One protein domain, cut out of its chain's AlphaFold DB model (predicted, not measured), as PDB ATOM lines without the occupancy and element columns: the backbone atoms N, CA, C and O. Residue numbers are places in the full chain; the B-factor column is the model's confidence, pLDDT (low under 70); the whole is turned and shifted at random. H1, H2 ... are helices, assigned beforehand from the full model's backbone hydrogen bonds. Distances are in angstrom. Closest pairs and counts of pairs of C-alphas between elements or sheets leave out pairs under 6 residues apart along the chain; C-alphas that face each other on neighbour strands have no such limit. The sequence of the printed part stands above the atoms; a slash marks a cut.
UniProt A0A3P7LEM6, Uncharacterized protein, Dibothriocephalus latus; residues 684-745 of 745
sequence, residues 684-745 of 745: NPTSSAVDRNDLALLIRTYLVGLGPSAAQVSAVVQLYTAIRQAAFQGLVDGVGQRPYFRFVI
ATOM      1  N   ASN A 684      32.039   6.897 -11.681       80.38
ATOM      2  CA  ASN A 684      33.194   7.153 -10.834       80.38
ATOM      3  C   ASN A 684      32.895   8.221  -9.765       80.38
ATOM      4  O   ASN A 684      33.135   9.417  -9.969       80.38
ATOM      5  N   PRO A 685      32.462   7.806  -8.558       74.88
ATOM      6  CA  PRO A 685      32.096   8.738  -7.489       74.88
ATOM      7  C   PRO A 685      33.296   9.513  -6.920       74.88
ATOM      8  O   PRO A 685      33.119  10.440  -6.125       74.88
ATOM      9  N   THR A 686      34.532   9.159  -7.291       72.12
ATOM     10  CA  THR A 686      35.729   9.897  -6.861       72.12
ATOM     11  C   THR A 686      35.957  11.163  -7.690       72.12
ATOM     12  O   THR A 686      36.406  12.161  -7.132       72.12
ATOM     13  N   SER A 687      35.598  11.148  -8.979       71.12
ATOM     14  CA  SER A 687      35.868  12.237  -9.926       71.12
ATOM     15  C   SER A 687      34.732  13.246 -10.077       71.12
ATOM     16  O   SER A 687      35.006  14.400 -10.390       71.12
ATOM     17  N   SER A 688      33.473  12.844  -9.871       75.44
ATOM     18  CA  SER A 688      32.315  13.724 -10.071       75.44
ATOM     19  C   SER A 688      31.295  13.595  -8.942       75.44
ATOM     20  O   SER A 688      30.938  12.494  -8.522       75.44
ATOM     21  N   ALA A 689      30.793  14.736  -8.457       78.19
ATOM     22  CA  ALA A 689      29.677  14.771  -7.512       78.19
ATOM     23  C   ALA A 689      28.376  14.255  -8.146       78.19
ATOM     24  O   ALA A 689      27.542  13.676  -7.454       78.19
ATOM     25  N   VAL A 690      28.220  14.413  -9.463       80.56
ATOM     26  CA  VAL A 690      27.024  13.965 -10.182       80.56
ATOM     27  C   VAL A 690      26.968  12.435 -10.255       80.56
ATOM     28  O   VAL A 690      25.913  11.846 -10.032       80.56
ATOM     29  N   ASP A 691      28.117  11.776 -10.417       83.62
ATOM     30  CA  ASP A 691      28.211  10.309 -10.408       83.62
ATOM     31  C   ASP A 691      27.841   9.716  -9.038       83.62
ATOM     32  O   ASP A 691      27.305   8.611  -8.961       83.62
ATOM     33  N   ARG A 692      28.069  10.456  -7.939       85.56
ATOM     34  CA  ARG A 692      27.601  10.049  -6.598       85.56
ATOM     35  C   ARG A 692      26.079  10.037  -6.512       85.56
ATOM     36  O   ARG A 692      25.519   9.146  -5.876       85.56
ATOM     37  N   ASN A 693      25.420  11.001  -7.153       87.19
ATOM     38  CA  ASN A 693      23.961  11.070  -7.198       87.19
ATOM     39  C   ASN A 693      23.383   9.937  -8.057       87.19
ATOM     40  O   ASN A 693      22.419   9.296  -7.641       87.19
ATOM     41  N   ASP A 694      24.002   9.641  -9.204       87.31
ATOM     42  CA  ASP A 694      23.618   8.501 -10.046       87.31
ATOM     43  C   ASP A 694      23.807   7.163  -9.314       87.31
ATOM     44  O   ASP A 694      22.935   6.296  -9.371       87.31
ATOM     45  N   LEU A 695      24.900   7.001  -8.561       87.69
ATOM     46  CA  LEU A 695      25.124   5.810  -7.739       87.69
ATOM     47  C   LEU A 695      24.072   5.680  -6.628       87.69
ATOM     48  O   LEU A 695      23.552   4.591  -6.386       87.69
ATOM     49  N   ALA A 696      23.714   6.791  -5.977       88.12
ATOM     50  CA  ALA A 696      22.647   6.811  -4.982       88.12
ATOM     51  C   ALA A 696      21.286   6.430  -5.591       88.12
ATOM     52  O   ALA A 696      20.529   5.682  -4.972       88.12
ATOM     53  N   LEU A 697      20.981   6.908  -6.804       87.81
ATOM     54  CA  LEU A 697      19.782   6.521  -7.555       87.81
ATOM     55  C   LEU A 697      19.783   5.020  -7.867       87.81
ATOM     56  O   LEU A 697      18.761   4.354  -7.690       87.81
ATOM     57  N   LEU A 698      20.929   4.480  -8.281       87.38
ATOM     58  CA  LEU A 698      21.087   3.063  -8.582       87.38
ATOM     59  C   LEU A 698      20.831   2.202  -7.334       87.38
ATOM     60  O   LEU A 698      19.977   1.319  -7.368       87.38
ATOM     61  N   ILE A 699      21.443   2.535  -6.195       87.06
ATOM     62  CA  ILE A 699      21.209   1.838  -4.917       87.06
ATOM     63  C   ILE A 699      19.729   1.890  -4.521       87.06
ATOM     64  O   ILE A 699      19.151   0.867  -4.162       87.06
ATOM     65  N   ARG A 700      19.092   3.065  -4.619       85.75
ATOM     66  CA  ARG A 700      17.666   3.225  -4.292       85.75
ATOM     67  C   ARG A 700      16.766   2.360  -5.165       85.75
ATOM     68  O   ARG A 700      15.790   1.835  -4.650       85.75
ATOM     69  N   THR A 701      17.089   2.228  -6.450       83.88
ATOM     70  CA  THR A 701      16.249   1.526  -7.432       83.88
ATOM     71  C   THR A 701      16.378   0.008  -7.334       83.88
ATOM     72  O   THR A 701      15.390  -0.705  -7.488       83.88
ATOM     73  N   TYR A 702      17.575  -0.508  -7.061       83.00
ATOM     74  CA  TYR A 702      17.776  -1.954  -6.952       83.00
ATOM     75  C   TYR A 702      17.494  -2.499  -5.546       83.00
ATOM     76  O   TYR A 702      17.081  -3.646  -5.410       83.00
ATOM     77  N   LEU A 703      17.643  -1.682  -4.497       82.31
ATOM     78  CA  LEU A 703      17.328  -2.073  -3.118       82.31
ATOM     79  C   LEU A 703      15.924  -1.636  -2.671       82.31
ATOM     80  O   LEU A 703      15.671  -1.566  -1.470       82.31
ATOM     81  N   VAL A 704      14.993  -1.367  -3.598       78.06
ATOM     82  CA  VAL A 704      13.610  -0.951  -3.267       78.06
ATOM     83  C   VAL A 704      12.957  -1.906  -2.265       78.06
ATOM     84  O   VAL A 704      12.310  -1.451  -1.327       78.06
ATOM     85  N   GLY A 705      13.188  -3.218  -2.405       73.44
ATOM     86  CA  GLY A 705      12.637  -4.235  -1.501       73.44
ATOM     87  C   GLY A 705      13.118  -4.140  -0.046       73.44
ATOM     88  O   GLY A 705      12.443  -4.647   0.843       73.44
ATOM     89  N   LEU A 706      14.248  -3.474   0.211       79.25
ATOM     90  CA  LEU A 706      14.772  -3.229   1.560       79.25
ATOM     91  C   LEU A 706      14.360  -1.861   2.123       79.25
ATOM     92  O   LEU A 706      14.599  -1.604   3.300       79.25
ATOM     93  N   GLY A 707      13.787  -0.973   1.301       79.75
ATOM     94  CA  GLY A 707      13.417   0.389   1.693       79.75
ATOM     95  C   GLY A 707      14.547   1.176   2.378       79.75
ATOM     96  O   GLY A 707      14.325   1.699   3.473       79.75
ATOM     97  N   PRO A 708      15.765   1.256   1.803       83.56
ATOM     98  CA  PRO A 708      16.905   1.857   2.482       83.56
ATOM     99  C   PRO A 708      16.661   3.341   2.777       83.56
ATOM    100  O   PRO A 708      16.264   4.120   1.909       83.56
ATOM    101  N   SER A 709      16.968   3.751   4.007       87.94
ATOM    102  CA  SER A 709      16.946   5.160   4.400       87.94
ATOM    103  C   SER A 709      17.984   5.973   3.615       87.94
ATOM    104  O   SER A 709      19.022   5.458   3.189       87.94
ATOM    105  N   ALA A 710      17.755   7.281   3.465       87.06
ATOM    106  CA  ALA A 710      18.702   8.168   2.781       87.06
ATOM    107  C   ALA A 710      20.114   8.129   3.403       87.06
ATOM    108  O   ALA A 710      21.105   8.216   2.675       87.06
ATOM    109  N   ALA A 711      20.205   7.933   4.724       88.38
ATOM    110  CA  ALA A 711      21.466   7.778   5.443       88.38
ATOM    111  C   ALA A 711      22.200   6.482   5.058       88.38
ATOM    112  O   ALA A 711      23.398   6.520   4.790       88.38
ATOM    113  N   GLN A 712      21.487   5.355   4.949       89.06
ATOM    114  CA  GLN A 712      22.068   4.080   4.510       89.06
ATOM    115  C   GLN A 712      22.563   4.152   3.064       89.06
ATOM    116  O   GLN A 712      23.670   3.705   2.774       89.06
ATOM    117  N   VAL A 713      21.794   4.772   2.162       88.62
ATOM    118  CA  VAL A 713      22.229   4.983   0.770       88.62
ATOM    119  C   VAL A 713      23.508   5.825   0.728       88.62
ATOM    120  O   VAL A 713      24.462   5.460   0.046       88.62
ATOM    121  N   SER A 714      23.553   6.924   1.486       88.75
ATOM    122  CA  SER A 714      24.744   7.774   1.571       88.75
ATOM    123  C   SER A 714      25.951   7.016   2.136       88.75
ATOM    124  O   SER A 714      27.040   7.118   1.577       88.75
ATOM    125  N   ALA A 715      25.752   6.194   3.170       89.50
ATOM    126  CA  ALA A 715      26.804   5.372   3.761       89.50
ATOM    127  C   ALA A 715      27.391   4.367   2.758       89.50
ATOM    128  O   ALA A 715      28.609   4.231   2.673       89.50
ATOM    129  N   VAL A 716      26.554   3.712   1.943       89.00
ATOM    130  CA  VAL A 716      27.020   2.786   0.892       89.00
ATOM    131  C   VAL A 716      27.819   3.525  -0.187       89.00
ATOM    132  O   VAL A 716      28.890   3.065  -0.584       89.00
ATOM    133  N   VAL A 717      27.350   4.701  -0.628       88.69
ATOM    134  CA  VAL A 717      28.083   5.543  -1.595       88.69
ATOM    135  C   VAL A 717      29.438   5.979  -1.032       88.69
ATOM    136  O   VAL A 717      30.449   5.913  -1.736       88.69
ATOM    137  N   GLN A 718      29.483   6.403   0.233       89.62
ATOM    138  CA  GLN A 718      30.720   6.798   0.912       89.62
ATOM    139  C   GLN A 718      31.687   5.623   1.048       89.62
ATOM    140  O   GLN A 718      32.863   5.776   0.727       89.62
ATOM    141  N   LEU A 719      31.192   4.447   1.443       89.56
ATOM    142  CA  LEU A 719      31.989   3.228   1.547       89.56
ATOM    143  C   LEU A 719      32.630   2.868   0.203       89.56
ATOM    144  O   LEU A 719      33.842   2.683   0.129       89.56
ATOM    145  N   TYR A 720      31.843   2.829  -0.875       88.25
ATOM    146  CA  TYR A 720      32.370   2.524  -2.206       88.25
ATOM    147  C   TYR A 720      33.389   3.575  -2.678       88.25
ATOM    148  O   TYR A 720      34.443   3.229  -3.217       88.25
ATOM    149  N   THR A 721      33.131   4.859  -2.411       87.38
ATOM    150  CA  THR A 721      34.069   5.951  -2.724       87.38
ATOM    151  C   THR A 721      35.392   5.790  -1.967       87.38
ATOM    152  O   THR A 721      36.458   5.916  -2.572       87.38
ATOM    153  N   ALA A 722      35.334   5.465  -0.673       87.25
ATOM    154  CA  ALA A 722      36.507   5.252   0.170       87.25
ATOM    155  C   ALA A 722      37.337   4.048  -0.303       87.25
ATOM    156  O   ALA A 722      38.557   4.149  -0.409       87.25
ATOM    157  N   ILE A 723      36.683   2.940  -0.672       86.69
ATOM    158  CA  ILE A 723      37.353   1.747  -1.211       86.69
ATOM    159  C   ILE A 723      38.091   2.075  -2.517       86.69
ATOM    160  O   ILE A 723      39.260   1.714  -2.667       86.69
ATOM    161  N   ARG A 724      37.461   2.806  -3.452       84.44
ATOM    162  CA  ARG A 724      38.127   3.219  -4.704       84.44
ATOM    163  C   ARG A 724      39.312   4.154  -4.462       84.44
ATOM    164  O   ARG A 724      40.333   4.021  -5.134       84.44
ATOM    165  N   GLN A 725      39.196   5.088  -3.518       85.44
ATOM    166  CA  GLN A 725      40.308   5.971  -3.153       85.44
ATOM    167  C   GLN A 725      41.468   5.187  -2.532       85.44
ATOM    168  O   GLN A 725      42.611   5.382  -2.938       85.44
ATOM    169  N   ALA A 726      41.183   4.253  -1.622       83.88
ATOM    170  CA  ALA A 726      42.195   3.404  -0.999       83.88
ATOM    171  C   ALA A 726      42.913   2.506  -2.029       83.88
ATOM    172  O   ALA A 726      44.138   2.377  -2.002       83.88
ATOM    173  N   ALA A 727      42.172   1.962  -3.002       82.19
ATOM    174  CA  ALA A 727      42.724   1.231  -4.145       82.19
ATOM    175  C   ALA A 727      43.702   2.070  -4.980       82.19
ATOM    176  O   ALA A 727      44.755   1.583  -5.389       82.19
ATOM    177  N   PHE A 728      43.386   3.347  -5.201       78.06
ATOM    178  CA  PHE A 728      44.262   4.256  -5.940       78.06
ATOM    179  C   PHE A 728      45.518   4.649  -5.144       78.06
ATOM    180  O   PHE A 728      46.587   4.820  -5.732       78.06
ATOM    181  N   GLN A 729      45.391   4.788  -3.820       80.94
ATOM    182  CA  GLN A 729      46.445   5.288  -2.931       80.94
ATOM    183  C   GLN A 729      47.488   4.240  -2.525       80.94
ATOM    184  O   GLN A 729      48.584   4.628  -2.126       80.94
ATOM    185  N   GLY A 730      47.203   2.940  -2.651       75.69
ATOM    186  CA  GLY A 730      48.223   1.920  -2.381       75.69
ATOM    187  C   GLY A 730      47.735   0.557  -1.918       75.69
ATOM    188  O   GLY A 730      48.555  -0.217  -1.437       75.69
ATOM    189  N   LEU A 731      46.444   0.235  -2.032       79.19
ATOM    190  CA  LEU A 731      46.011  -1.151  -1.861       79.19
ATOM    191  C   LEU A 731      46.656  -2.017  -2.949       79.19
ATOM    192  O   LEU A 731      46.721  -1.627  -4.117       79.19
ATOM    193  N   VAL A 732      47.138  -3.185  -2.549       79.06
ATOM    194  CA  VAL A 732      47.803  -4.136  -3.433       79.06
ATOM    195  C   VAL A 732      47.233  -5.518  -3.145       79.06
ATOM    196  O   VAL A 732      46.976  -5.849  -1.986       79.06
ATOM    197  N   ASP A 733      46.969  -6.299  -4.184       76.56
ATOM    198  CA  ASP A 733      46.572  -7.694  -4.049       76.56
ATOM    199  C   ASP A 733      47.764  -8.583  -3.641       76.56
ATOM    200  O   ASP A 733      48.905  -8.130  -3.516       76.56
ATOM    201  N   GLY A 734      47.509  -9.880  -3.445       72.44
ATOM    202  CA  GLY A 734      48.553 -10.853  -3.099       72.44
ATOM    203  C   GLY A 734      49.644 -11.039  -4.166       72.44
ATOM    204  O   GLY A 734      50.611 -11.752  -3.909       72.44
ATOM    205  N   VAL A 735      49.507 -10.418  -5.344       78.50
ATOM    206  CA  VAL A 735      50.414 -10.523  -6.501       78.50
ATOM    207  C   VAL A 735      51.150  -9.200  -6.769       78.50
ATOM    208  O   VAL A 735      51.970  -9.115  -7.682       78.50
ATOM    209  N   GLY A 736      50.931  -8.157  -5.967       73.69
ATOM    210  CA  GLY A 736      51.600  -6.873  -6.170       73.69
ATOM    211  C   GLY A 736      50.863  -5.917  -7.124       73.69
ATOM    212  O   GLY A 736      51.405  -4.859  -7.450       73.69
ATOM    213  N   GLN A 737      49.646  -6.247  -7.574       74.06
ATOM    214  CA  GLN A 737      48.838  -5.410  -8.466       74.06
ATOM    215  C   GLN A 737      47.792  -4.598  -7.696       74.06
ATOM    216  O   GLN A 737      47.299  -5.001  -6.646       74.06
ATOM    217  N   ARG A 738      47.430  -3.424  -8.222       76.31
ATOM    218  CA  ARG A 738      46.377  -2.593  -7.621       76.31
ATOM    219  C   ARG A 738      45.015  -3.269  -7.829       76.31
ATOM    220  O   ARG A 738      44.651  -3.493  -8.984       76.31
ATOM    221  N   PRO A 739      44.240  -3.555  -6.768       74.75
ATOM    222  CA  PRO A 739      42.930  -4.163  -6.914       74.75
ATOM    223  C   PRO A 739      41.960  -3.171  -7.558       74.75
ATOM    224  O   PRO A 739      41.898  -1.997  -7.188       74.75
ATOM    225  N   TYR A 740      41.180  -3.653  -8.522       71.88
ATOM    226  CA  TYR A 740      40.157  -2.863  -9.201       71.88
ATOM    227  C   TYR A 740      38.769  -3.237  -8.666       71.88
ATOM    228  O   TYR A 740      38.242  -4.308  -8.964       71.88
ATOM    229  N   PHE A 741      38.182  -2.363  -7.843       75.81
ATOM    230  CA  PHE A 741      36.874  -2.597  -7.224       75.81
ATOM    231  C   PHE A 741      35.734  -2.098  -8.112       75.81
ATOM    232  O   PHE A 741      35.615  -0.900  -8.377       75.81
ATOM    233  N   ARG A 742      34.861  -3.025  -8.512       71.88
ATOM    234  CA  ARG A 742      33.694  -2.761  -9.359       71.88
ATOM    235  C   ARG A 742      32.421  -2.725  -8.527       71.88
ATOM    236  O   ARG A 742      32.276  -3.497  -7.579       71.88
ATOM    237  N   PHE A 743      31.503  -1.840  -8.896       70.81
ATOM    238  CA  PHE A 743      30.165  -1.822  -8.319       70.81
ATOM    239  C   PHE A 743      29.254  -2.714  -9.161       70.81
ATOM    240  O   PHE A 743      28.943  -2.380 -10.301       70.81
ATOM    241  N   VAL A 744      28.870  -3.867  -8.617       64.44
ATOM    242  CA  VAL A 744      27.964  -4.818  -9.269       64.44
ATOM    243  C   VAL A 744      26.755  -4.978  -8.358       64.44
ATOM    244  O   VAL A 744      26.928  -5.323  -7.189       64.44
ATOM    245  N   ILE A 745      25.563  -4.687  -8.883       51.59
ATOM    246  CA  ILE A 745      24.280  -4.976  -8.232       51.59
ATOM    247  C   ILE A 745      23.527  -6.006  -9.059       51.59
ATOM    248  O   ILE A 745      23.513  -5.844 -10.302       51.59
TER     249      ILE A 745
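Overview. This is residues 684 to 745 of the 745 residues of an uncharacterized protein of Dibothriocephalus latus (UniProt A0A3P7LEM6). The longer helix, H2, makes the long axis, and H1 crosses it near its first residues, its own middle over Val 713. Beyond the far end of H2, residues 730 to 745, with no named element, make a loop and fold back toward H1. The printed part has 62 residues with two named helices, H1 then H2, and no named strand; the class is all helix. It is elongated, spanning 39 by 23 by 16 A, and only just loose, close to compact, with a radius of gyration of the C-alphas of 13.2 A.

Arrangement. H2, residues 710 to 729, touches H1, residues 689 to 702, with its residues 713 to 717 alone. The closest C-alphas are those of Ala 696 and Val 713, 6.0 A apart. The helices run opposite ways at a steep tilt of 56 degrees. In H1 and H2 every O i to N i+4 pair is within hydrogen-bond range.

Along the chain. H2 is 28.5 A long from C-alpha 710 at (18.702, 8.168, 2.781) to C-alpha 729 at (46.445, 5.288, -2.931). H1 is 20.5 A long, beginning at C-alpha 689 at (29.677, 14.771, -7.512).

Size, cuts and confidence. The two C-alphas farthest apart, those of Gly 707 and Gly 736, are 39.7 A apart. The link from H1 to H2 is short, and the printed part has no cut. Residues 744 to 745 have pLDDT under 70.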